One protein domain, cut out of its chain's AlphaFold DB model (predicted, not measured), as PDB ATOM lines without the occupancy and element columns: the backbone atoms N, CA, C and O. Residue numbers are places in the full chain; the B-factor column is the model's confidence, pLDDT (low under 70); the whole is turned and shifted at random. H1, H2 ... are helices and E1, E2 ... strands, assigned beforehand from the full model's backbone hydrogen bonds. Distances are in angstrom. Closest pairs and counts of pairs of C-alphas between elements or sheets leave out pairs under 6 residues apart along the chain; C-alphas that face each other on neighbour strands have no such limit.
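This is residues 8 to 20 and 33 to 193 of the 198 residues of an uncharacterized protein of Spartobacteria bacterium LR76 (UniProt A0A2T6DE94). One long, twisted sheet of eleven strands runs most of the length of the domain, with helix H1 packed over one face at E2 and E3. Helix H2 only grazes the sheet near the E6 edge, and residues 181 to 193 stick out there as a free arm. The printed part has 174 residues, with named elements in the order E1 E2 E3 E4 E5 E6 H1 E7 E8 E9 E10 E11 H2. The sheet's order is E6 E5 E4 E3 E2 E1 E11 E10 E9 E8 E7, all antiparallel, and the class is mixed, helices and strands. The whole is only just compact, close to loose, with a radius of gyration of the C-alphas of 18.3 A, and elongated, spanning 58 by 33 by 32 A.

E1, residues 8 to 16, is 26.1 A long and begins at C-alpha 8 (33.073, 54.445, -38.537). E2 is residues 37 to 45, 22.5 A, and E3 residues 48 to 55, 22.8 A. E4 is residues 60 to 65, E5 residues 70 to 72 and E6 residues 81 to 83. H1, residues 92 to 102, is 14.7 A long. E7 is residues 118 to 124, beginning at C-alpha 118 (52.641, 71.562, -33.507). E8 is residues 127 to 134, 21.7 A, E9 residues 137 to 142, E10 residues 148 to 153, and E11 residues 156 to 163, 22.3 A. H2, residues 174 to 192, is 27.7 A long and ends at C-alpha 192 (22.369, 37.013, -6.296).

E1 and E11 are antiparallel neighbours at 157 degrees, with N 13 and O 159 2.9 A apart. On the other side of E1 is E2, antiparallel at 169 degrees, with N 10 and O 42 2.8 A apart. E2 E3 E4 E5 E6 form a meander, each strand the antiparallel neighbour of the one before; in its hairpin E5 and E6, N 83 and O 70 are 2.8 A apart. E7 E8 E9 E10 E11 form a second meander; in its hairpin E7 and E8, N 129 and O 122 are 2.8 A apart. E6 and E7 are the edge strands. H1 is on one face of the sheet, making two layers, helix over sheet; its closest C-alphas to E2 are those of Ala 101 and Leu 42, 7.6 A apart. H2 only grazes the sheet with residues 176 to 179, and the C-alphas of Leu 176 and Tyr 71 in E5 are 7.8 A apart. H1 and H2 are apart. Every O i to N i+4 pair is within hydrogen-bond range in H1, and 14 of 15 in H2.

The C-alphas of Lys 123 and Asn 193, the two farthest apart, are 60.9 A apart. Residues 21 to 32 are not printed, and C-alphas 20 and 33 are 12.6 A apart across the cut. The link from H1 to E7, 15 residues, is long. Mean pLDDT of the printed part is 84.0; residues 19 to 20 and 84 to 108 are under 70.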
ATOM      1  N   ALA A   8      31.820  54.077 -37.885       87.75
ATOM      2  CA  ALA A   8      33.073  54.445 -38.537       87.75
ATOM      3  C   ALA A   8      33.712  53.212 -39.179       87.75
ATOM      4  O   ALA A   8      33.553  52.099 -38.674       87.75
ATOM      5  N   ALA A   9      34.464  53.410 -40.259       90.94
ATOM      6  CA  ALA A   9      35.262  52.362 -40.878       90.94
ATOM      7  C   ALA A   9      36.659  52.884 -41.234       90.94
ATOM      8  O   ALA A   9      36.811  53.995 -41.746       90.94
ATOM      9  N   TRP A  10      37.677  52.075 -40.958       90.94
ATOM     10  CA  TRP A  10      39.082  52.427 -41.128       90.94
ATOM     11  C   TRP A  10      39.870  51.275 -41.728       90.94
ATOM     12  O   TRP A  10      39.612  50.105 -41.459       90.94
ATOM     13  N   GLU A  11      40.889  51.633 -42.490       93.00
ATOM     14  CA  GLU A  11      41.993  50.760 -42.845       93.00
ATOM     15  C   GLU A  11      43.287  51.399 -42.335       93.00
ATOM     16  O   GLU A  11      43.522  52.588 -42.549       93.00
ATOM     17  N   ILE A  12      44.105  50.617 -41.638       91.94
ATOM     18  CA  ILE A  12      45.383  51.049 -41.076       91.94
ATOM     19  C   ILE A  12      46.463  50.150 -41.660       91.94
ATOM     20  O   ILE A  12      46.464  48.945 -41.410       91.94
ATOM     21  N   ALA A  13      47.368  50.725 -42.442       93.38
ATOM     22  CA  ALA A  13      48.516  50.020 -43.000       93.38
ATOM     23  C   ALA A  13      49.761  50.303 -42.162       93.38
ATOM     24  O   ALA A  13      50.003  51.453 -41.793       93.38
ATOM     25  N   PHE A  14      50.548  49.266 -41.896       92.12
ATOM     26  CA  PHE A  14      51.774  49.331 -41.110       92.12
ATOM     27  C   PHE A  14      52.978  49.088 -42.020       92.12
ATOM     28  O   PHE A  14      52.937  48.234 -42.906       92.12
ATOM     29  N   GLN A  15      54.041  49.851 -41.797       91.94
ATOM     30  CA  GLN A  15      55.346  49.674 -42.428       91.94
ATOM     31  C   GLN A  15      56.411  49.705 -41.337       91.94
ATOM     32  O   GLN A  15      56.368  50.578 -40.463       91.94
ATOM     33  N   TYR A  16      57.358  48.771 -41.395       90.12
ATOM     34  CA  TYR A  16      58.453  48.671 -40.438       90.12
ATOM     35  C   TYR A  16      59.786  48.965 -41.130       90.12
ATOM     36  O   TYR A  16      59.986  48.604 -42.284       90.12
ATOM     37  N   ARG A  17      60.718  49.629 -40.439       82.19
ATOM     38  CA  ARG A  17      62.016  50.044 -41.007       82.19
ATOM     39  C   ARG A  17      62.833  48.877 -41.563       82.19
ATOM     40  O   ARG A  17      63.533  49.054 -42.552       82.19
ATOM     41  N   ASP A  18      62.721  47.698 -40.960       73.19
ATOM     42  CA  ASP A  18      63.431  46.501 -41.420       73.19
ATOM     43  C   ASP A  18      62.827  45.907 -42.711       73.19
ATOM     44  O   ASP A  18      63.457  45.057 -43.341       73.19
ATOM     45  N   ASP A  19      61.644  46.370 -43.141       58.91
ATOM     46  CA  ASP A  19      61.057  46.019 -44.442       58.91
ATOM     47  C   ASP A  19      61.732  46.776 -45.604       58.91
ATOM     48  O   ASP A  19      61.638  46.350 -46.759       58.91
ATOM     49  N   GLU A  20      62.449  47.874 -45.326       58.81
ATOM     50  CA  GLU A  20      63.295  48.567 -46.302       58.81
ATOM     51  C   GLU A  20      64.609  47.792 -46.468       58.81
ATOM     52  O   GLU A  20      65.667  48.165 -45.956       58.81
ATOM     53  N   HIS A  33      59.210  40.322 -37.735       75.94
ATOM     54  CA  HIS A  33      57.897  40.961 -37.902       75.94
ATOM     55  C   HIS A  33      56.785  40.008 -38.358       75.94
ATOM     56  O   HIS A  33      55.711  40.447 -38.758       75.94
ATOM     57  N   GLN A  34      56.985  38.687 -38.275       78.44
ATOM     58  CA  GLN A  34      55.970  37.732 -38.747       78.44
ATOM     59  C   GLN A  34      54.619  37.874 -38.032       78.44
ATOM     60  O   GLN A  34      53.587  37.652 -38.654       78.44
ATOM     61  N   ARG A  35      54.621  38.250 -36.748       78.50
ATOM     62  CA  ARG A  35      53.399  38.448 -35.947       78.50
ATOM     63  C   ARG A  35      52.963  39.908 -35.845       78.50
ATOM     64  O   ARG A  35      51.957  40.201 -35.200       78.50
ATOM     65  N   ASP A  36      53.733  40.822 -36.425       86.31
ATOM     66  CA  ASP A  36      53.387  42.233 -36.391       86.31
ATOM     67  C   ASP A  36      52.273  42.514 -37.410       86.31
ATOM     68  O   ASP A  36      52.263  41.911 -38.490       86.31
ATOM     69  N   PRO A  37      51.291  43.376 -37.086       89.88
ATOM     70  CA  PRO A  37      50.247  43.739 -38.031       89.88
ATOM     71  C   PRO A  37      50.859  44.399 -39.258       89.88
ATOM     72  O   PRO A  37      51.607  45.355 -39.135       89.88
ATOM     73  N   LYS A  38      50.489  43.932 -40.443       92.12
ATOM     74  CA  LYS A  38      50.746  44.609 -41.715       92.12
ATOM     75  C   LYS A  38      49.574  45.507 -42.100       92.12
ATOM     76  O   LYS A  38      49.753  46.582 -42.672       92.12
ATOM     77  N   LYS A  39      48.356  45.062 -41.785       93.06
ATOM     78  CA  LYS A  39      47.120  45.795 -42.056       93.06
ATOM     79  C   LYS A  39      46.066  45.487 -40.996       93.06
ATOM     80  O   LYS A  39      45.949  44.351 -40.549       93.06
ATOM     81  N   ILE A  40      45.285  46.498 -40.632       91.81
ATOM     82  CA  ILE A  40      44.070  46.360 -39.829       91.81
ATOM     83  C   ILE A  40      42.910  46.965 -40.613       91.81
ATOM     84  O   ILE A  40      42.969  48.127 -41.006       91.81
ATOM     85  N   GLU A  41      41.850  46.194 -40.819       93.12
ATOM     86  CA  GLU A  41      40.544  46.710 -41.226       93.12
ATOM     87  C   GLU A  41      39.660  46.780 -39.990       93.12
ATOM     88  O   GLU A  41      39.577  45.815 -39.239       93.12
ATOM     89  N   LEU A  42      39.021  47.919 -39.758       90.81
ATOM     90  CA  LEU A  42      38.209  48.163 -38.576       90.81
ATOM     91  C   LEU A  42      36.854  48.718 -38.988       90.81
ATOM     92  O   LEU A  42      36.778  49.758 -39.637       90.81
ATOM     93  N   ILE A  43      35.788  48.076 -38.529       91.94
ATOM     94  CA  ILE A  43      34.423  48.588 -38.597       91.94
ATOM     95  C   ILE A  43      33.928  48.786 -37.171       91.94
ATOM     96  O   ILE A  43      34.057  47.908 -36.320       91.94
ATOM     97  N   ARG A  44      33.332  49.941 -36.898       88.44
ATOM     98  CA  ARG A  44      32.734  50.272 -35.609       88.44
ATOM     99  C   ARG A  44      31.299  50.713 -35.819       88.44
ATOM    100  O   ARG A  44      31.046  51.602 -36.622       88.44
ATOM    101  N   THR A  45      30.384  50.137 -35.052       90.62
ATOM    102  CA  THR A  45      28.984  50.563 -34.951       90.62
ATOM    103  C   THR A  45      28.588  50.444 -33.485       90.62
ATOM    104  O   THR A  45      28.352  49.340 -32.992       90.62
ATOM    105  N   ARG A  46      28.617  51.558 -32.745       84.31
ATOM    106  CA  ARG A  46      28.573  51.530 -31.273       84.31
ATOM    107  C   ARG A  46      27.384  50.701 -30.745       84.31
ATOM    108  O   ARG A  46      26.280  50.853 -31.257       84.31
ATOM    109  N   PRO A  47      27.599  49.859 -29.715       86.62
ATOM    110  CA  PRO A  47      28.851  49.663 -28.974       86.62
ATOM    111  C   PRO A  47      29.816  48.666 -29.640       86.62
ATOM    112  O   PRO A  47      30.941  48.506 -29.169       86.62
ATOM    113  N   LEU A  48      29.389  48.011 -30.722       89.50
ATOM    114  CA  LEU A  48      30.145  46.951 -31.365       89.50
ATOM    115  C   LEU A  48      31.299  47.485 -32.216       89.50
ATOM    116  O   LEU A  48      31.244  48.578 -32.795       89.50
ATOM    117  N   TRP A  49      32.326  46.661 -32.347       90.88
ATOM    118  CA  TRP A  49      33.316  46.795 -33.402       90.88
ATOM    119  C   TRP A  49      33.810  45.422 -33.852       90.88
ATOM    120  O   TRP A  49      33.714  44.437 -33.117       90.88
ATOM    121  N   HIS A  50      34.330  45.391 -35.073       92.62
ATOM    122  CA  HIS A  50      34.947  44.240 -35.711       92.62
ATOM    123  C   HIS A  50      36.261  44.680 -36.355       92.62
ATOM    124  O   HIS A  50      36.284  45.671 -37.086       92.62
ATOM    125  N   ALA A  51      37.345  43.966 -36.066       92.25
ATOM    126  CA  ALA A  51      38.653  44.207 -36.642       92.25
ATOM    127  C   ALA A  51      39.204  42.940 -37.301       92.25
ATOM    128  O   ALA A  51      39.220  41.877 -36.686       92.25
ATOM    129  N   ILE A  52      39.720  43.086 -38.517       93.25
ATOM    130  CA  ILE A  52      40.469  42.059 -39.235       93.25
ATOM    131  C   ILE A  52      41.930  42.500 -39.266       93.25
ATOM    132  O   ILE A  52      42.256  43.562 -39.794       93.25
ATOM    133  N   VAL A  53      42.813  41.694 -38.689       91.69
ATOM    134  CA  VAL A  53      44.251  41.953 -38.599       91.69
ATOM    135  C   VAL A  53      44.979  40.995 -39.527       91.69
ATOM    136  O   VAL A  53      44.948  39.786 -39.314       91.69
ATOM    137  N   VAL A  54      45.659  41.537 -40.532       92.44
ATOM    138  CA  VAL A  54      46.567  40.792 -41.407       92.44
ATOM    139  C   VAL A  54      47.983  40.977 -40.882       92.44
ATOM    140  O   VAL A  54      48.457  42.108 -40.768       92.44
ATOM    141  N   GLU A  55      48.660  39.883 -40.561       90.44
ATOM    142  CA  GLU A  55      50.019  39.889 -40.017       90.44
ATOM    143  C   GLU A  55      51.097  39.882 -41.105       90.44
ATOM    144  O   GLU A  55      50.830  39.577 -42.271       90.44
ATOM    145  N   GLY A  56      52.345  40.165 -40.723       87.44
ATOM    146  CA  GLY A  56      53.510  40.071 -41.608       87.44
ATOM    147  C   GLY A  56      53.727  38.671 -42.200       87.44
ATOM    148  O   GLY A  56      54.225  38.545 -43.317       87.44
ATOM    149  N   SER A  57      53.293  37.617 -41.504       87.88
ATOM    150  CA  SER A  57      53.269  36.232 -41.999       87.88
ATOM    151  C   SER A  57      52.254  35.996 -43.128       87.88
ATOM    152  O   SER A  57      52.347  34.991 -43.832       87.88
ATOM    153  N   GLY A  58      51.286  36.901 -43.295       90.25
ATOM    154  CA  GLY A  58      50.127  36.746 -44.171       90.25
ATOM    155  C   GLY A  58      48.925  36.065 -43.511       90.25
ATOM    156  O   GLY A  58      47.873  35.999 -44.142       90.25
ATOM    157  N   SER A  59      49.036  35.579 -42.268       91.62
ATOM    158  CA  SER A  59      47.868  35.064 -41.548       91.62
ATOM    159  C   SER A  59      46.928  36.186 -41.128       91.62
ATOM    160  O   SER A  59      47.357  37.302 -40.821       91.62
ATOM    161  N   THR A  60      45.642  35.854 -41.061       93.19
ATOM    162  CA  THR A  60      44.583  36.774 -40.650       93.19
ATOM    163  C   THR A  60      44.029  36.368 -39.292       93.19
ATOM    164  O   THR A  60      43.829  35.182 -39.025       93.19
ATOM    165  N   ARG A  61      43.754  37.356 -38.442       90.38
ATOM    166  CA  ARG A  61      43.015  37.195 -37.188       90.38
ATOM    167  C   ARG A  61      41.836  38.149 -37.152       90.38
ATOM    168  O   ARG A  61      41.966  39.308 -37.532       90.38
ATOM    169  N   GLU A  62      40.713  37.668 -36.648       92.25
ATOM    170  CA  GLU A  62      39.535  38.492 -36.418       92.25
ATOM    171  C   GLU A  62      39.386  38.804 -34.933       92.25
ATOM    172  O   GLU A  62      39.712  37.991 -34.066       92.25
ATOM    173  N   PHE A  63      38.865  39.989 -34.648       90.44
ATOM    174  CA  PHE A  63      38.526  40.426 -33.309       90.44
ATOM    175  C   PHE A  63      37.170  41.109 -33.331       90.44
ATOM    176  O   PHE A  63      36.923  42.009 -34.129       90.44
ATOM    177  N   TRP A  64      36.306  40.721 -32.410       91.75
ATOM    178  CA  TRP A  64      34.999  41.321 -32.203       91.75
ATOM    179  C   TRP A  64      34.936  41.937 -30.819       91.75
ATOM    180  O   TRP A  64      35.605  41.485 -29.894       91.75
ATOM    181  N   SER A  65      34.081  42.929 -30.632       87.62
ATOM    182  CA  SER A  65      33.756  43.412 -29.297       87.62
ATOM    183  C   SER A  65      32.369  43.988 -29.243       87.62
ATOM    184  O   SER A  65      31.835  44.476 -30.234       87.62
ATOM    185  N   ASN A  66      31.826  43.976 -28.033       85.62
ATOM    186  CA  ASN A  66      30.597  44.657 -27.678       85.62
ATOM    187  C   ASN A  66      30.812  45.913 -26.823       85.62
ATOM    188  O   ASN A  66      29.884  46.370 -26.164       85.62
ATOM    189  N   GLY A  67      32.041  46.427 -26.784       80.12
ATOM    190  CA  GLY A  67      32.440  47.550 -25.939       80.12
ATOM    191  C   GLY A  67      32.794  47.166 -24.500       80.12
ATOM    192  O   GLY A  67      33.396  47.981 -23.809       80.12
ATOM    193  N   MET A  68      32.477  45.944 -24.057       76.56
ATOM    194  CA  MET A  68      32.822  45.439 -22.719       76.56
ATOM    195  C   MET A  68      33.864  44.324 -22.743       76.56
ATOM    196  O   MET A  68      34.683  44.223 -21.836       76.56
ATOM    197  N   LEU A  69      33.821  43.468 -23.758       79.56
ATOM    198  CA  LEU A  69      34.707  42.320 -23.915       79.56
ATOM    199  C   LEU A  69      35.211  42.260 -25.349       79.56
ATOM    200  O   LEU A  69      34.542  42.753 -26.263       79.56
ATOM    201  N   ILE A  70      36.378  41.655 -25.530       85.19
ATOM    202  CA  ILE A  70      36.951  41.370 -26.841       85.19
ATOM    203  C   ILE A  70      36.901  39.866 -27.065       85.19
ATOM    204  O   ILE A  70      37.141  39.078 -26.155       85.19
ATOM    205  N   TYR A  71      36.589  39.469 -28.287       87.75
ATOM    206  CA  TYR A  71      36.464  38.083 -28.689       87.75
ATOM    207  C   TYR A  71      37.350  37.833 -29.891       87.75
ATOM    208  O   TYR A  71      37.279  38.576 -30.866       87.75
ATOM    209  N   ALA A  72      38.145  36.774 -29.836       89.12
ATOM    210  CA  ALA A  72      38.842  36.251 -30.999       89.12
ATOM    211  C   ALA A  72      38.187  34.915 -31.383       89.12
ATOM    212  O   ALA A  72      38.333  33.943 -30.630       89.12
ATOM    213  N   PRO A  73      37.417  34.847 -32.486       86.88
ATOM    214  CA  PRO A  73      36.939  33.570 -32.993       86.88
ATOM    215  C   PRO A  73      38.128  32.655 -33.290       86.88
ATOM    216  O   PRO A  73      39.158  33.088 -33.807       86.88
ATOM    217  N   LEU A  74      37.984  31.389 -32.912       83.50
ATOM    218  CA  LEU A  74      38.952  30.346 -33.224       83.50
ATOM    219  C   LEU A  74      38.478  29.556 -34.455       83.50
ATOM    220  O   LEU A  74      37.273  29.525 -34.726       83.50
ATOM    221  N   PRO A  75      39.398  28.919 -35.200       81.44
ATOM    222  CA  PRO A  75      39.040  28.047 -36.316       81.44
ATOM    223  C   PRO A  75      38.084  26.914 -35.910       81.44
ATOM    224  O   PRO A  75      37.993  26.540 -34.739       81.44
ATOM    225  N   ASP A  76      37.389  26.355 -36.903       83.12
ATOM    226  CA  ASP A  76      36.620  25.103 -36.803       83.12
ATOM    227  C   ASP A  76      35.489  25.092 -35.758       83.12
ATOM    228  O   ASP A  76      35.096  24.043 -35.249       83.12
ATOM    229  N   GLY A  77      34.940  26.265 -35.426       73.00
ATOM    230  CA  GLY A  77      33.824  26.382 -34.482       73.00
ATOM    231  C   GLY A  77      34.211  26.120 -33.024       73.00
ATOM    232  O   GLY A  77      33.329  25.958 -32.176       73.00
ATOM    233  N   ALA A  78      35.512  26.093 -32.711       83.00
ATOM    234  CA  ALA A  78      35.985  26.070 -31.335       83.00
ATOM    235  C   ALA A  78      35.462  27.290 -30.557       83.00
ATOM    236  O   ALA A  78      35.164  28.344 -31.131       83.00
ATOM    237  N   GLN A  79      35.350  27.155 -29.229       80.75
ATOM    238  CA  GLN A  79      34.876  28.264 -28.405       80.75
ATOM    239  C   GLN A  79      35.795  29.482 -28.593       80.75
ATOM    240  O   GLN A  79      37.007  29.355 -28.417       80.75
ATOM    241  N   PRO A  80      35.243  30.653 -28.947       85.00
ATOM    242  CA  PRO A  80      36.020  31.860 -29.138       85.00
ATOM    243  C   PRO A  80      36.758  32.213 -27.854       85.00
ATOM    244  O   PRO A  80      36.237  32.091 -26.742       85.00
ATOM    245  N   MET A  81      37.979  32.697 -28.029       83.12
ATOM    246  CA  MET A  81      38.778  33.181 -26.923       83.12
ATOM    247  C   MET A  81      38.192  34.506 -26.442       83.12
ATOM    248  O   MET A  81      38.099  35.471 -27.204       83.12
ATOM    249  N   ILE A  82      37.792  34.548 -25.172       80.88
ATOM    250  CA  ILE A  82      37.329  35.775 -24.526       80.88
ATOM    251  C   ILE A  82      38.544  36.472 -23.941       80.88
ATOM    252  O   ILE A  82      39.172  36.007 -22.989       80.88
ATOM    253  N   LEU A  83      38.864  37.605 -24.533       74.81
ATOM    254  CA  LEU A  83      39.939  38.470 -24.119       74.81
ATOM    255  C   LEU A  83      39.319  39.502 -23.178       74.81
ATOM    256  O   LEU A  83      38.618  40.428 -23.601       74.81
ATOM    257  N   SER A  84      39.513  39.289 -21.875       62.75
ATOM    258  CA  SER A  84      39.123  40.287 -20.883       62.75
ATOM    259  C   SER A  84      39.851  41.597 -21.180       62.75
ATOM    260  O   SER A  84      41.028  41.592 -21.536       62.75
ATOM    261  N   ILE A  85      39.166  42.729 -21.003       57.44
ATOM    262  CA  ILE A  85      39.813  44.047 -21.067       57.44
ATOM    263  C   ILE A  85      40.788  44.230 -19.881       57.44
ATOM    264  O   ILE A  85      41.589  45.167 -19.891       57.44
ATOM    265  N   ASN A  86      40.802  43.318 -18.891       50.59
ATOM    266  CA  ASN A  86      41.886  43.277 -17.909       50.59
ATOM    267  C   ASN A  86      43.229  43.079 -18.617       50.59
ATOM    268  O   ASN A  86      43.459  42.094 -19.319       50.59
ATOM    269  N   ARG A  87      44.092  44.077 -18.431       50.69
ATOM    270  CA  ARG A  87      45.264  44.382 -19.253       50.69
ATOM    271  C   ARG A  87      46.368  43.322 -19.227       50.69
ATOM    272  O   ARG A  87      47.281  43.404 -20.031       50.69
ATOM    273  N   ASP A  88      46.274  42.322 -18.360       48.81
ATOM    274  CA  ASP A  88      47.447  41.537 -17.970       48.81
ATOM    275  C   ASP A  88      47.643  40.235 -18.770       48.81
ATOM    276  O   ASP A  88      48.717  39.646 -18.709       48.81
ATOM    277  N   ASN A  89      46.644  39.786 -19.545       45.47
ATOM    278  CA  ASN A  89      46.656  38.448 -20.172       45.47
ATOM    279  C   ASN A  89      46.652  38.432 -21.709       45.47
ATOM    280  O   ASN A  89      46.626  37.359 -22.313       45.47
ATOM    281  N   LEU A  90      46.649  39.590 -22.363       53.28
ATOM    282  CA  LEU A  90      46.801  39.661 -23.814       53.28
ATOM    283  C   LEU A  90      48.279  39.805 -24.177       53.28
ATOM    284  O   LEU A  90      49.034  40.429 -23.439       53.28
ATOM    285  N   ASP A  91      48.680  39.285 -25.344       58.44
ATOM    286  CA  ASP A  91      49.968  39.655 -25.941       58.44
ATOM    287  C   ASP A  91      50.030  41.194 -26.000       58.44
ATOM    288  O   ASP A  91      49.209  41.796 -26.707       58.44
ATOM    289  N   PRO A  92      50.964  41.844 -25.279       55.09
ATOM    290  CA  PRO A  92      51.002  43.298 -25.170       55.09
ATOM    291  C   PRO A  92      51.104  43.997 -26.528       55.09
ATOM    292  O   PRO A  92      50.641  45.124 -26.672       55.09
ATOM    293  N   ARG A  93      51.658  43.332 -27.551       60.34
ATOM    294  CA  ARG A  93      51.792  43.880 -28.908       60.34
ATOM    295  C   ARG A  93      50.458  43.893 -29.640       60.34
ATOM    296  O   ARG A  93      50.135  44.866 -30.317       60.34
ATOM    297  N   VAL A  94      49.671  42.828 -29.490       55.84
ATOM    298  CA  VAL A  94      48.324  42.733 -30.071       55.84
ATOM    299  C   VAL A  94      47.382  43.644 -29.307       55.84
ATOM    300  O   VAL A  94      46.621  44.383 -29.918       55.84
ATOM    301  N   GLN A  95      47.481  43.658 -27.981       60.28
ATOM    302  CA  GLN A  95      46.678  44.520 -27.135       60.28
ATOM    303  C   GLN A  95      46.935  45.991 -27.419       60.28
ATOM    304  O   GLN A  95      45.981  46.703 -27.704       60.28
ATOM    305  N   ALA A  96      48.194  46.436 -27.394       56.78
ATOM    306  CA  ALA A  96      48.527  47.828 -27.645       56.78
ATOM    307  C   ALA A  96      48.060  48.253 -29.035       56.78
ATOM    308  O   ALA A  96      47.409  49.275 -29.139       56.78
ATOM    309  N   ARG A  97      48.288  47.452 -30.085       64.81
ATOM    310  CA  ARG A  97      47.979  47.855 -31.470       64.81
ATOM    311  C   ARG A  97      46.507  47.709 -31.853       64.81
ATOM    312  O   ARG A  97      45.966  48.578 -32.535       64.81
ATOM    313  N   VAL A  98      45.845  46.641 -31.407       61.03
ATOM    314  CA  VAL A  98      44.410  46.438 -31.638       61.03
ATOM    315  C   VAL A  98      43.639  47.406 -30.756       61.03
ATOM    316  O   VAL A  98      42.936  48.239 -31.305       61.03
ATOM    317  N   LEU A  99      43.847  47.448 -29.430       59.53
ATOM    318  CA  LEU A  99      43.213  48.491 -28.606       59.53
ATOM    319  C   LEU A  99      43.567  49.897 -29.097       59.53
ATOM    320  O   LEU A  99      42.718  50.787 -28.989       59.53
ATOM    321  N   ALA A 100      44.750  50.075 -29.709       55.97
ATOM    322  CA  ALA A 100      45.095  51.342 -30.319       55.97
ATOM    323  C   ALA A 100      44.202  51.741 -31.482       55.97
ATOM    324  O   ALA A 100      43.646  52.836 -31.508       55.97
ATOM    325  N   ALA A 101      43.983  50.829 -32.419       54.56
ATOM    326  CA  ALA A 101      43.030  51.052 -33.495       54.56
ATOM    327  C   ALA A 101      41.592  51.281 -32.968       54.56
ATOM    328  O   ALA A 101      40.812  52.021 -33.564       54.56
ATOM    329  N   LEU A 102      41.238  50.670 -31.834       55.91
ATOM    330  CA  LEU A 102      39.864  50.559 -31.328       55.91
ATOM    331  C   LEU A 102      39.393  51.696 -30.425       55.91
ATOM    332  O   LEU A 102      38.183  51.880 -30.244       55.91
ATOM    333  N   GLY A 103      40.313  52.500 -29.897       51.16
ATOM    334  CA  GLY A 103      40.032  53.697 -29.105       51.16
ATOM    335  C   GLY A 103      39.373  54.841 -29.884       51.16
ATOM    336  O   GLY A 103      39.467  55.972 -29.427       51.16
ATOM    337  N   ALA A 104      38.711  54.567 -31.023       45.81
ATOM    338  CA  ALA A 104      38.235  55.457 -32.099       45.81
ATOM    339  C   ALA A 104      37.368  56.662 -31.659       45.81
ATOM    340  O   ALA A 104      36.183  56.781 -31.959       45.81
ATOM    341  N   GLY A 105      38.004  57.538 -30.904       47.22
ATOM    342  CA  GLY A 105      37.615  58.852 -30.415       47.22
ATOM    343  C   GLY A 105      38.864  59.588 -29.910       47.22
ATOM    344  O   GLY A 105      38.937  60.805 -30.010       47.22
ATOM    345  N   LYS A 106      39.878  58.842 -29.448       53.28
ATOM    346  CA  LYS A 106      41.256  59.292 -29.250       53.28
ATOM    347  C   LYS A 106      42.159  58.196 -29.808       53.28
ATOM    348  O   LYS A 106      42.176  57.101 -29.259       53.28
ATOM    349  N   PHE A 107      42.825  58.448 -30.930       63.91
ATOM    350  CA  PHE A 107      43.866  57.545 -31.416       63.91
ATOM    351  C   PHE A 107      44.928  57.485 -30.314       63.91
ATOM    352  O   PHE A 107      45.461  58.525 -29.952       63.91
ATOM    353  N   PRO A 108      45.161  56.348 -29.667       58.47
ATOM    354  CA  PRO A 108      46.202  56.254 -28.661       58.47
ATOM    355  C   PRO A 108      47.557  56.243 -29.355       58.47
ATOM    356  O   PRO A 108      47.656  55.978 -30.556       58.47
ATOM    357  N   ASP A 109      48.577  56.615 -28.596       71.31
ATOM    358  CA  ASP A 109      49.850  57.130 -29.097       71.31
ATOM    359  C   ASP A 109      49.746  58.555 -29.679       71.31
ATOM    360  O   ASP A 109      50.674  59.005 -30.355       71.31
ATOM    361  N   PHE A 110      48.646  59.278 -29.421       80.38
ATOM    362  CA  PHE A 110      48.453  60.697 -29.771       80.38
ATOM    363  C   PHE A 110      48.264  61.583 -28.525       80.38
ATOM    364  O   PHE A 110      47.962  62.765 -28.645       80.38
ATOM    365  N   GLU A 111      48.465  61.054 -27.314       85.94
ATOM    366  CA  GLU A 111      48.380  61.814 -26.057       85.94
ATOM    367  C   GLU A 111      49.417  62.946 -25.984       85.94
ATOM    368  O   GLU A 111      49.210  63.933 -25.284       85.94
ATOM    369  N   TRP A 112      50.517  62.815 -26.729       90.25
ATOM    370  CA  TRP A 112      51.558  63.835 -26.864       90.25
ATOM    371  C   TRP A 112      51.188  64.949 -27.854       90.25
ATOM    372  O   TRP A 112      51.921  65.930 -27.948       90.25
ATOM    373  N   LEU A 113      50.077  64.831 -28.593       91.06
ATOM    374  CA  LEU A 113      49.638  65.888 -29.498       91.06
ATOM    375  C   LEU A 113      49.125  67.083 -28.702       91.06
ATOM    376  O   LEU A 113      48.009  67.092 -28.184       91.06
ATOM    377  N   ASN A 114      49.948  68.117 -28.639       93.44
ATOM    378  CA  ASN A 114      49.643  69.379 -27.989       93.44
ATOM    379  C   ASN A 114      50.198  70.547 -28.823       93.44
ATOM    380  O   ASN A 114      50.785  70.350 -29.891       93.44
ATOM    381  N   GLN A 115      49.984  71.775 -28.350       95.81
ATOM    382  CA  GLN A 115      50.432  72.979 -29.050       95.81
ATOM    383  C   GLN A 115      51.963  73.074 -29.163       95.81
ATOM    384  O   GLN A 115      52.451  73.609 -30.152       95.81
ATOM    385  N   GLU A 116      52.713  72.541 -28.197       97.06
ATOM    386  CA  GLU A 116      54.185  72.566 -28.197       97.06
ATOM    387  C   GLU A 116      54.768  71.685 -29.308       97.06
ATOM    388  O   GLU A 116      55.798  72.006 -29.890       97.06
ATOM    389  N   CYS A 117      54.074  70.597 -29.646       96.56
ATOM    390  CA  CYS A 117      54.497  69.669 -30.690       96.56
ATOM    391  C   CYS A 117      54.041  70.093 -32.097       96.56
ATOM    392  O   CYS A 117      54.424  69.455 -33.079       96.56
ATOM    393  N   TYR A 118      53.198  71.122 -32.227       97.44
ATOM    394  CA  TYR A 118      52.641  71.562 -33.507       97.44
ATOM    395  C   TYR A 118      53.693  72.277 -34.369       97.44
ATOM    396  O   TYR A 118      54.319  73.237 -33.932       97.44
ATOM    397  N   GLN A 119      53.853  71.833 -35.617       98.12
ATOM    398  CA  GLN A 119      54.869  72.343 -36.549       98.12
ATOM    399  C   GLN A 119      54.286  73.182 -37.694       98.12
ATOM    400  O   GLN A 119      55.034  73.822 -38.427       98.12
ATOM    401  N   GLY A 120      52.962  73.194 -37.862       97.88
ATOM    402  CA  GLY A 120      52.302  73.920 -38.944       97.88
ATOM    403  C   GLY A 120      51.352  73.054 -39.763       97.88
ATOM    404  O   GLY A 120      50.885  72.001 -39.321       97.88
ATOM    405  N   MET A 121      51.060  73.529 -40.974       98.31
ATOM    406  CA  MET A 121      50.185  72.867 -41.936       98.31
ATOM    407  C   MET A 121      50.920  72.585 -43.238       98.31
ATOM    408  O   MET A 121      51.502  73.493 -43.826       98.31
ATOM    409  N   GLU A 122      50.813  71.357 -43.735       98.38
ATOM    410  CA  GLU A 122      51.342  70.957 -45.041       98.38
ATOM    411  C   GLU A 122      50.397  69.980 -45.744       98.38
ATOM    412  O   GLU A 122      49.466  69.429 -45.150       98.38
ATOM    413  N   LYS A 123      50.644  69.746 -47.037       97.69
ATOM    414  CA  LYS A 123      49.847  68.823 -47.842       97.69
ATOM    415  C   LYS A 123      50.420  67.403 -47.787       97.69
ATOM    416  O   LYS A 123      51.566  67.185 -48.173       97.69
ATOM    417  N   LYS A 124      49.611  66.411 -47.402       95.06
ATOM    418  CA  LYS A 124      49.979  64.982 -47.396       95.06
ATOM    419  C   LYS A 124      48.884  64.142 -48.023       95.06
ATOM    420  O   LYS A 124      47.715  64.312 -47.702       95.06
ATOM    421  N   ALA A 125      49.259  63.251 -48.942       90.69
ATOM    422  CA  ALA A 125      48.311  62.401 -49.672       90.69
ATOM    423  C   ALA A 125      47.128  63.197 -50.273       90.69
ATOM    424  O   ALA A 125      45.978  62.765 -50.244       90.69
ATOM    425  N   GLY A 126      47.411  64.403 -50.779       94.06
ATOM    426  CA  GLY A 126      46.402  65.285 -51.366       94.06
ATOM    427  C   GLY A 126      45.594  66.133 -50.374       94.06
ATOM    428  O   GLY A 126      44.863  67.008 -50.830       94.06
ATOM    429  N   ARG A 127      45.748  65.939 -49.060       95.50
ATOM    430  CA  ARG A 127      44.964  66.597 -48.002       95.50
ATOM    431  C   ARG A 127      45.775  67.661 -47.271       95.50
ATOM    432  O   ARG A 127      46.986  67.512 -47.145       95.50
ATOM    433  N   ASN A 128      45.117  68.711 -46.782       98.06
ATOM    434  CA  ASN A 128      45.749  69.684 -45.888       98.06
ATOM    435  C   ASN A 128      45.787  69.098 -44.478       98.06
ATOM    436  O   ASN A 128      44.742  68.777 -43.917       98.06
ATOM    437  N   CYS A 129      46.974  68.972 -43.900       98.06
ATOM    438  CA  CYS A 129      47.172  68.316 -42.619       98.06
ATOM    439  C   CYS A 129      47.898  69.232 -41.636       98.06
ATOM    440  O   CYS A 129      48.854  69.908 -42.005       98.06
ATOM    441  N   LEU A 130      47.476  69.200 -40.375       97.56
ATOM    442  CA  LEU A 130      48.280  69.641 -39.243       97.56
ATOM    443  C   LEU A 130      49.418  68.644 -39.018       97.56
ATOM    444  O   LEU A 130      49.175  67.433 -38.982       97.56
ATOM    445  N   ILE A 131      50.629  69.152 -38.815       98.06
ATOM    446  CA  ILE A 131      51.807  68.343 -38.506       98.06
ATOM    447  C   ILE A 131      52.163  68.520 -37.039       98.06
ATOM    448  O   ILE A 131      52.273  69.644 -36.546       98.06
ATOM    449  N   PHE A 132      52.412  67.402 -36.370       97.75
ATOM    450  CA  PHE A 132      52.954  67.370 -35.023       97.75
ATOM    451  C   PHE A 132      54.226  66.530 -34.997       97.75
ATOM    452  O   PHE A 132      54.277  65.467 -35.624       97.75
ATOM    453  N   ARG A 133      55.245  66.987 -34.268       97.25
ATOM    454  CA  ARG A 133      56.505  66.265 -34.055       97.25
ATOM    455  C   ARG A 133      56.961  66.392 -32.608       97.25
ATOM    456  O   ARG A 133      56.867  67.475 -32.038       97.25
ATOM    457  N   ASN A 134      57.440  65.288 -32.046       96.00
ATOM    458  CA  ASN A 134      58.025  65.231 -30.710       96.00
ATOM    459  C   ASN A 134      59.040  64.085 -30.659       96.00
ATOM    460  O   ASN A 134      58.647  62.926 -30.789       96.00
ATOM    461  N   ASP A 135      60.323  64.410 -30.513       94.81
ATOM    462  CA  ASP A 135      61.436  63.456 -30.547       94.81
ATOM    463  C   ASP A 135      61.399  62.517 -31.770       94.81
ATOM    464  O   ASP A 135      61.585  62.949 -32.911       94.81
ATOM    465  N   ASP A 136      61.160  61.223 -31.543       93.81
ATOM    466  CA  ASP A 136      61.085  60.172 -32.554       93.81
ATOM    467  C   ASP A 136      59.671  59.972 -33.125       93.81
ATOM    468  O   ASP A 136      59.457  59.039 -33.907       93.81
ATOM    469  N   LYS A 137      58.713  60.829 -32.746       95.31
ATOM    470  CA  LYS A 137      57.300  60.741 -33.125       95.31
ATOM    471  C   LYS A 137      56.901  61.825 -34.112       95.31
ATOM    472  O   LYS A 137      57.257  62.996 -33.981       95.31
ATOM    473  N   GLU A 138      56.071  61.438 -35.068       96.25
ATOM    474  CA  GLU A 138      55.461  62.338 -36.038       96.25
ATOM    475  C   GLU A 138      54.013  61.919 -36.297       96.25
ATOM    476  O   GLU A 138      53.719  60.741 -36.497       96.25
ATOM    477  N   ALA A 139      53.100  62.885 -36.322       96.00
ATOM    478  CA  ALA A 139      51.697  62.655 -36.635       96.00
ATOM    479  C   ALA A 139      51.181  63.709 -37.612       96.00
ATOM    480  O   ALA A 139      51.483  64.897 -37.498       96.00
ATOM    481  N   TRP A 140      50.366  63.255 -38.557       96.75
ATOM    482  CA  TRP A 140      49.696  64.084 -39.548       96.75
ATOM    483  C   TRP A 140      48.192  63.929 -39.367       96.75
ATOM    484  O   TRP A 140      47.662  62.824 -39.502       96.75
ATOM    485  N   ILE A 141      47.515  65.034 -39.067       94.38
ATOM    486  CA  ILE A 141      46.071  65.083 -38.821       94.38
ATOM    487  C   ILE A 141      45.420  65.911 -39.918       94.38
ATOM    488  O   ILE A 141      45.784  67.063 -40.109       94.38
ATOM    489  N   ASP A 142      44.446  65.355 -40.622       94.56
ATOM    490  CA  ASP A 142      43.637  66.091 -41.587       94.56
ATOM    491  C   ASP A 142      43.004  67.333 -40.933       94.56
ATOM    492  O   ASP A 142      42.382  67.256 -39.871       94.56
ATOM    493  N   ALA A 143      43.213  68.502 -41.536       95.25
ATOM    494  CA  ALA A 143      42.852  69.776 -40.922       95.25
ATOM    495  C   ALA A 143      41.330  69.980 -40.823       95.25
ATOM    496  O   ALA A 143      40.875  70.694 -39.928       95.25
ATOM    497  N   GLU A 144      40.562  69.348 -41.715       92.44
ATOM    498  CA  GLU A 144      39.106  69.477 -41.797       92.44
ATOM    499  C   GLU A 144      38.409  68.430 -40.924       92.44
ATOM    500  O   GLU A 144      37.766  68.768 -39.931       92.44
ATOM    501  N   SER A 145      38.597  67.150 -41.246       89.75
ATOM    502  CA  SER A 145      37.943  66.028 -40.560       89.75
ATOM    503  C   SER A 145      38.525  65.729 -39.180       89.75
ATOM    504  O   SER A 145      37.909  65.013 -38.390       89.75
ATOM    505  N   ARG A 146      39.727  66.245 -38.880       89.94
ATOM    506  CA  ARG A 146      40.515  65.904 -37.682       89.94
ATOM    507  C   ARG A 146      40.867  64.416 -37.579       89.94
ATOM    508  O   ARG A 146      41.282  63.949 -36.520       89.94
ATOM    509  N   ALA A 147      40.744  63.680 -38.681       88.75
ATOM    510  CA  ALA A 147      41.182  62.302 -38.808       88.75
ATOM    511  C   ALA A 147      42.716  62.213 -38.882       88.75
ATOM    512  O   ALA A 147      43.343  63.046 -39.537       88.75
ATOM    513  N   PRO A 148      43.353  61.189 -38.300       91.50
ATOM    514  CA  PRO A 148      44.746  60.901 -38.575       91.50
ATOM    515  C   PRO A 148      44.889  60.445 -40.021       91.50
ATOM    516  O   PRO A 148      44.021  59.775 -40.585       91.50
ATOM    517  N   VAL A 149      46.019  60.808 -40.602       93.69
ATOM    518  CA  VAL A 149      46.431  60.418 -41.949       93.69
ATOM    519  C   VAL A 149      47.686  59.563 -41.864       93.69
ATOM    520  O   VAL A 149      47.779  58.521 -42.511       93.69
ATOM    521  N   LEU A 150      48.638  59.974 -41.025       94.94
ATOM    522  CA  LEU A 150      49.891  59.267 -40.814       94.94
ATOM    523  C   LEU A 150      50.323  59.391 -39.357       94.94
ATOM    524  O   LEU A 150      50.153  60.436 -38.734       94.94
ATOM    525  N   TRP A 151      50.921  58.326 -38.846       93.38
ATOM    526  CA  TRP A 151      51.648  58.312 -37.588       93.38
ATOM    527  C   TRP A 151      52.972  57.590 -37.797       93.38
ATOM    528  O   TRP A 151      53.053  56.631 -38.565       93.38
ATOM    529  N   ARG A 152      54.015  58.054 -37.130       93.62
ATOM    530  CA  ARG A 152      55.342  57.462 -37.162       93.62
ATOM    531  C   ARG A 152      55.929  57.524 -35.765       93.62
ATOM    532  O   ARG A 152      55.854  58.568 -35.124       93.62
ATOM    533  N   GLN A 153      56.551  56.432 -35.343       92.19
ATOM    534  CA  GLN A 153      57.398  56.389 -34.159       92.19
ATOM    535  C   GLN A 153      58.554  55.425 -34.399       92.19
ATOM    536  O   GLN A 153      58.332  54.255 -34.718       92.19
ATOM    537  N   ALA A 154      59.783  55.905 -34.216       90.06
ATOM    538  CA  ALA A 154      61.000  55.126 -34.421       90.06
ATOM    539  C   ALA A 154      61.010  54.386 -35.779       90.06
ATOM    540  O   ALA A 154      61.186  55.003 -36.829       90.06
ATOM    541  N   ALA A 155      60.844  53.062 -35.755       90.06
ATOM    542  CA  ALA A 155      60.872  52.190 -36.924       90.06
ATOM    543  C   ALA A 155      59.481  51.847 -37.482       90.06
ATOM    544  O   ALA A 155      59.406  51.110 -38.457       90.06
ATOM    545  N   GLU A 156      58.392  52.325 -36.882       90.75
ATOM    546  CA  GLU A 156      57.025  51.986 -37.278       90.75
ATOM    547  C   GLU A 156      56.337  53.192 -37.926       90.75
ATOM    548  O   GLU A 156      56.336  54.300 -37.382       90.75
ATOM    549  N   VAL A 157      55.715  52.972 -39.082       93.06
ATOM    550  CA  VAL A 157      54.850  53.939 -39.762       93.06
ATOM    551  C   VAL A 157      53.462  53.336 -39.911       93.06
ATOM    552  O   VAL A 157      53.305  52.222 -40.402       93.06
ATOM    553  N   ARG A 158      52.442  54.098 -39.520       92.88
ATOM    554  CA  ARG A 158      51.028  53.772 -39.700       92.88
ATOM    555  C   ARG A 158      50.401  54.778 -40.655       92.88
ATOM    556  O   ARG A 158      50.510  55.985 -40.443       92.88
ATOM    557  N   THR A 159      49.710  54.295 -41.679       93.69
ATOM    558  CA  THR A 159      48.907  55.128 -42.586       93.69
ATOM    559  C   THR A 159      47.437  54.807 -42.389       93.69
ATOM    560  O   THR A 159      47.057  53.637 -42.408       93.69
ATOM    561  N   PHE A 160      46.615  55.837 -42.211       92.25
ATOM    562  CA  PHE A 160      45.197  55.709 -41.893       92.25
ATOM    563  C   PHE A 160      44.348  56.110 -43.096       92.25
ATOM    564  O   PHE A 160      44.499  57.195 -43.659       92.25
ATOM    565  N   ILE A 161      43.421  55.236 -43.474       92.62
ATOM    566  CA  ILE A 161      42.466  55.464 -44.554       92.62
ATOM    567  C   ILE A 161      41.067  55.320 -43.970       92.62
ATOM    568  O   ILE A 161      40.607  54.215 -43.684       92.62
ATOM    569  N   GLN A 162      40.376  56.446 -43.817       90.12
ATOM    570  CA  GLN A 162      38.957  56.442 -43.484       90.12
ATOM    571  C   GLN A 162      38.162  55.904 -44.679       90.12
ATOM    572  O   GLN A 162      38.317  56.380 -45.807       90.12
ATOM    573  N   LYS A 163      37.333  54.893 -44.435       92.19
ATOM    574  CA  LYS A 163      36.416  54.315 -45.422       92.19
ATOM    575  C   LYS A 163      35.013  54.902 -45.206       92.19
ATOM    576  O   LYS A 163      34.745  55.444 -44.131       92.19
ATOM    577  N   PRO A 164      34.103  54.794 -46.193       91.19
ATOM    578  CA  PRO A 164      32.699  55.124 -45.977       91.19
ATOM    579  C   PRO A 164      32.142  54.381 -44.761       91.19
ATOM    580  O   PRO A 164      32.491  53.222 -44.526       91.19
ATOM    581  N   ALA A 165      31.283  55.049 -43.993       89.06
ATOM    582  CA  ALA A 165      30.626  54.426 -42.855       89.06
ATOM    583  C   ALA A 165      29.859  53.160 -43.297       89.06
ATOM    584  O   ALA A 165      29.311  53.128 -44.405       89.06
ATOM    585  N   PRO A 166      29.808  52.112 -42.458       91.75
ATOM    586  CA  PRO A 166      29.083  50.894 -42.795       91.75
ATOM    587  C   PRO A 166      27.594  51.193 -43.007       91.75
ATOM    588  O   PRO A 166      26.978  51.922 -42.230       91.75
ATOM    589  N   ALA A 167      27.010  50.598 -44.052       92.12
ATOM    590  CA  ALA A 167      25.597  50.783 -44.391       92.12
ATOM    591  C   ALA A 167      24.639  50.118 -43.384       92.12
ATOM    592  O   ALA A 167      23.467  50.478 -43.316       92.12
ATOM    593  N   ALA A 168      25.134  49.152 -42.607       92.81
ATOM    594  CA  ALA A 168      24.376  48.429 -41.597       92.81
ATOM    595  C   ALA A 168      25.109  48.440 -40.253       92.81
ATOM    596  O   ALA A 168      26.340  48.483 -40.195       92.81
ATOM    597  N   MET A 169      24.336  48.370 -39.168       93.75
ATOM    598  CA  MET A 169      24.879  48.123 -37.835       93.75
ATOM    599  C   MET A 169      25.505  46.727 -37.798       93.75
ATOM    600  O   MET A 169      24.937  45.782 -38.344       93.75
ATOM    601  N   LEU A 170      26.654  46.588 -37.138       92.94
ATOM    602  CA  LEU A 170      27.225  45.276 -36.871       92.94
ATOM    603  C   LEU A 170      26.259  44.478 -35.989       92.94
ATOM    604  O   LEU A 170      25.577  45.021 -35.116       92.94
ATOM    605  N   SER A 171      26.264  43.171 -36.192       93.12
ATOM    606  CA  SER A 171      25.736  42.181 -35.266       93.12
ATOM    607  C   SER A 171      26.881  41.261 -34.860       93.12
ATOM    608  O   SER A 171      27.819  41.042 -35.627       93.12
ATOM    609  N   LEU A 172      26.840  40.749 -33.631       89.44
ATOM    610  CA  LEU A 172      27.808  39.740 -33.224       89.44
ATOM    611  C   LEU A 172      27.529  38.430 -33.975       89.44
ATOM    612  O   LEU A 172      26.358  38.068 -34.129       89.44
ATOM    613  N   PRO A 173      28.576  37.685 -34.366       89.12
ATOM    614  CA  PRO A 173      28.438  36.308 -34.818       89.12
ATOM    615  C   PRO A 173      27.579  35.471 -33.860       89.12
ATOM    616  O   PRO A 173      27.644  35.637 -32.637       89.12
ATOM    617  N   GLU A 174      26.788  34.546 -34.403       85.44
ATOM    618  CA  GLU A 174      25.822  33.750 -33.631       85.44
ATOM    619  C   GLU A 174      26.485  33.010 -32.458       85.44
ATOM    620  O   GLU A 174      26.036  33.126 -31.316       85.44
ATOM    621  N   GLY A 175      27.638  32.372 -32.702       82.50
ATOM    622  CA  GLY A 175      28.404  31.671 -31.665       82.50
ATOM    623  C   GLY A 175      28.889  32.570 -30.518       82.50
ATOM    624  O   GLY A 175      29.025  32.110 -29.385       82.50
ATOM    625  N   LEU A 176      29.093  33.867 -30.771       84.19
ATOM    626  CA  LEU A 176      29.459  34.841 -29.736       84.19
ATOM    627  C   LEU A 176      28.252  35.305 -28.920       84.19
ATOM    628  O   LEU A 176      28.368  35.545 -27.715       84.19
ATOM    629  N   SER A 177      27.082  35.385 -29.551       80.75
ATOM    630  CA  SER A 177      25.847  35.805 -28.888       80.75
ATOM    631  C   SER A 177      25.432  34.830 -27.779       80.75
ATOM    632  O   SER A 177      25.057  35.263 -26.688       80.75
ATOM    633  N   SER A 178      25.581  33.518 -27.998       79.75
ATOM    634  CA  SER A 178      25.279  32.494 -26.982       79.75
ATOM    635  C   SER A 178      26.211  32.570 -25.769       79.75
ATOM    636  O   SER A 178      25.777  32.407 -24.626       79.75
ATOM    637  N   ILE A 179      27.491  32.862 -25.996       81.62
ATOM    638  CA  ILE A 179      28.486  32.998 -24.923       81.62
ATOM    639  C   ILE A 179      28.180  34.207 -24.053       81.62
ATOM    640  O   ILE A 179      28.253  34.121 -22.829       81.62
ATOM    641  N   LEU A 180      27.764  35.310 -24.670       80.69
ATOM    642  CA  LEU A 180      27.333  36.496 -23.946       80.69
ATOM    643  C   LEU A 180      26.113  36.256 -23.066       80.69
ATOM    644  O   LEU A 180      26.081  36.726 -21.929       80.69
ATOM    645  N   GLN A 181      25.127  35.512 -23.564       82.94
ATOM    646  CA  GLN A 181      23.968  35.135 -22.757       82.94
ATOM    647  C   GLN A 181      24.386  34.294 -21.551       82.94
ATOM    648  O   GLN A 181      23.939  34.564 -20.438       82.94
ATOM    649  N   LYS A 182      25.291  33.328 -21.748       83.81
ATOM    650  CA  LYS A 182      25.821  32.510 -20.653       83.81
ATOM    651  C   LYS A 182      26.570  33.355 -19.620       83.81
ATOM    652  O   LYS A 182      26.263  33.258 -18.437       83.81
ATOM    653  N   LEU A 183      27.482  34.224 -20.062       80.12
ATOM    654  CA  LEU A 183      28.221  35.128 -19.174       80.12
ATOM    655  C   LEU A 183      27.287  36.041 -18.381       80.12
ATOM    656  O   LEU A 183      27.480  36.212 -17.182       80.12
ATOM    657  N   LYS A 184      26.258  36.597 -19.028       82.69
ATOM    658  CA  LYS A 184      25.253  37.421 -18.354       82.69
ATOM    659  C   LYS A 184      24.547  36.640 -17.242       82.69
ATOM    660  O   LYS A 184      24.448  37.135 -16.126       82.69
ATOM    661  N   ILE A 185      24.110  35.411 -17.527       84.88
ATOM    662  CA  ILE A 185      23.459  34.539 -16.538       84.88
ATOM    663  C   ILE A 185      24.410  34.214 -15.379       84.88
ATOM    664  O   ILE A 185      23.993  34.228 -14.223       84.88
ATOM    665  N   ASP A 186      25.677  33.917 -15.670       81.25
ATOM    666  CA  ASP A 186      26.668  33.574 -14.648       81.25
ATOM    667  C   ASP A 186      26.984  34.776 -13.740       81.25
ATOM    668  O   ASP A 186      27.031  34.616 -12.520       81.25
ATOM    669  N   VAL A 187      27.103  35.986 -14.300       77.62
ATOM    670  CA  VAL A 187      27.255  37.232 -13.525       77.62
ATOM    671  C   VAL A 187      26.032  37.479 -12.639       77.62
ATOM    672  O   VAL A 187      26.184  37.641 -11.431       77.62
ATOM    673  N   GLU A 188      24.816  37.407 -13.190       83.50
ATOM    674  CA  GLU A 188      23.578  37.589 -12.413       83.50
ATOM    675  C   GLU A 188      23.442  36.559 -11.273       83.50
ATOM    676  O   GLU A 188      22.885  36.858 -10.214       83.50
ATOM    677  N   ARG A 189      23.943  35.331 -11.464       81.50
ATOM    678  CA  ARG A 189      23.974  34.296 -10.417       81.50
ATOM    679  C   ARG A 189      24.965  34.628  -9.305       81.50
ATOM    680  O   ARG A 189      24.638  34.408  -8.140       81.50
ATOM    681  N   LEU A 190      26.147  35.134  -9.653       80.31
ATOM    682  CA  LEU A 190      27.161  35.547  -8.680       80.31
ATOM    683  C   LEU A 190      26.698  36.756  -7.860       80.31
ATOM    684  O   LEU A 190      26.936  36.794  -6.657       80.31
ATOM    685  N   GLU A 191      25.987  37.698  -8.479       82.44
ATOM    686  CA  GLU A 191      25.420  38.863  -7.788       82.44
ATOM    687  C   GLU A 191      24.296  38.485  -6.814       82.44
ATOM    688  O   GLU A 191      24.179  39.082  -5.747       82.44
ATOM    689  N   LYS A 192      23.472  37.484  -7.155       86.00
ATOM    690  CA  LYS A 192      22.369  37.013  -6.296       86.00
ATOM    691  C   LYS A 192      22.831  36.129  -5.141       86.00
ATOM    692  O   LYS A 192      22.176  36.105  -4.105       86.00
ATOM    693  N   ASN A 193      23.941  35.417  -5.319       82.88
ATOM    694  CA  ASN A 193      24.563  34.586  -4.293       82.88
ATOM    695  C   ASN A 193      26.003  35.055  -4.062       82.88
ATOM    696  O   ASN A 193      26.935  34.308  -4.392       82.88
TER     697      ASN A 193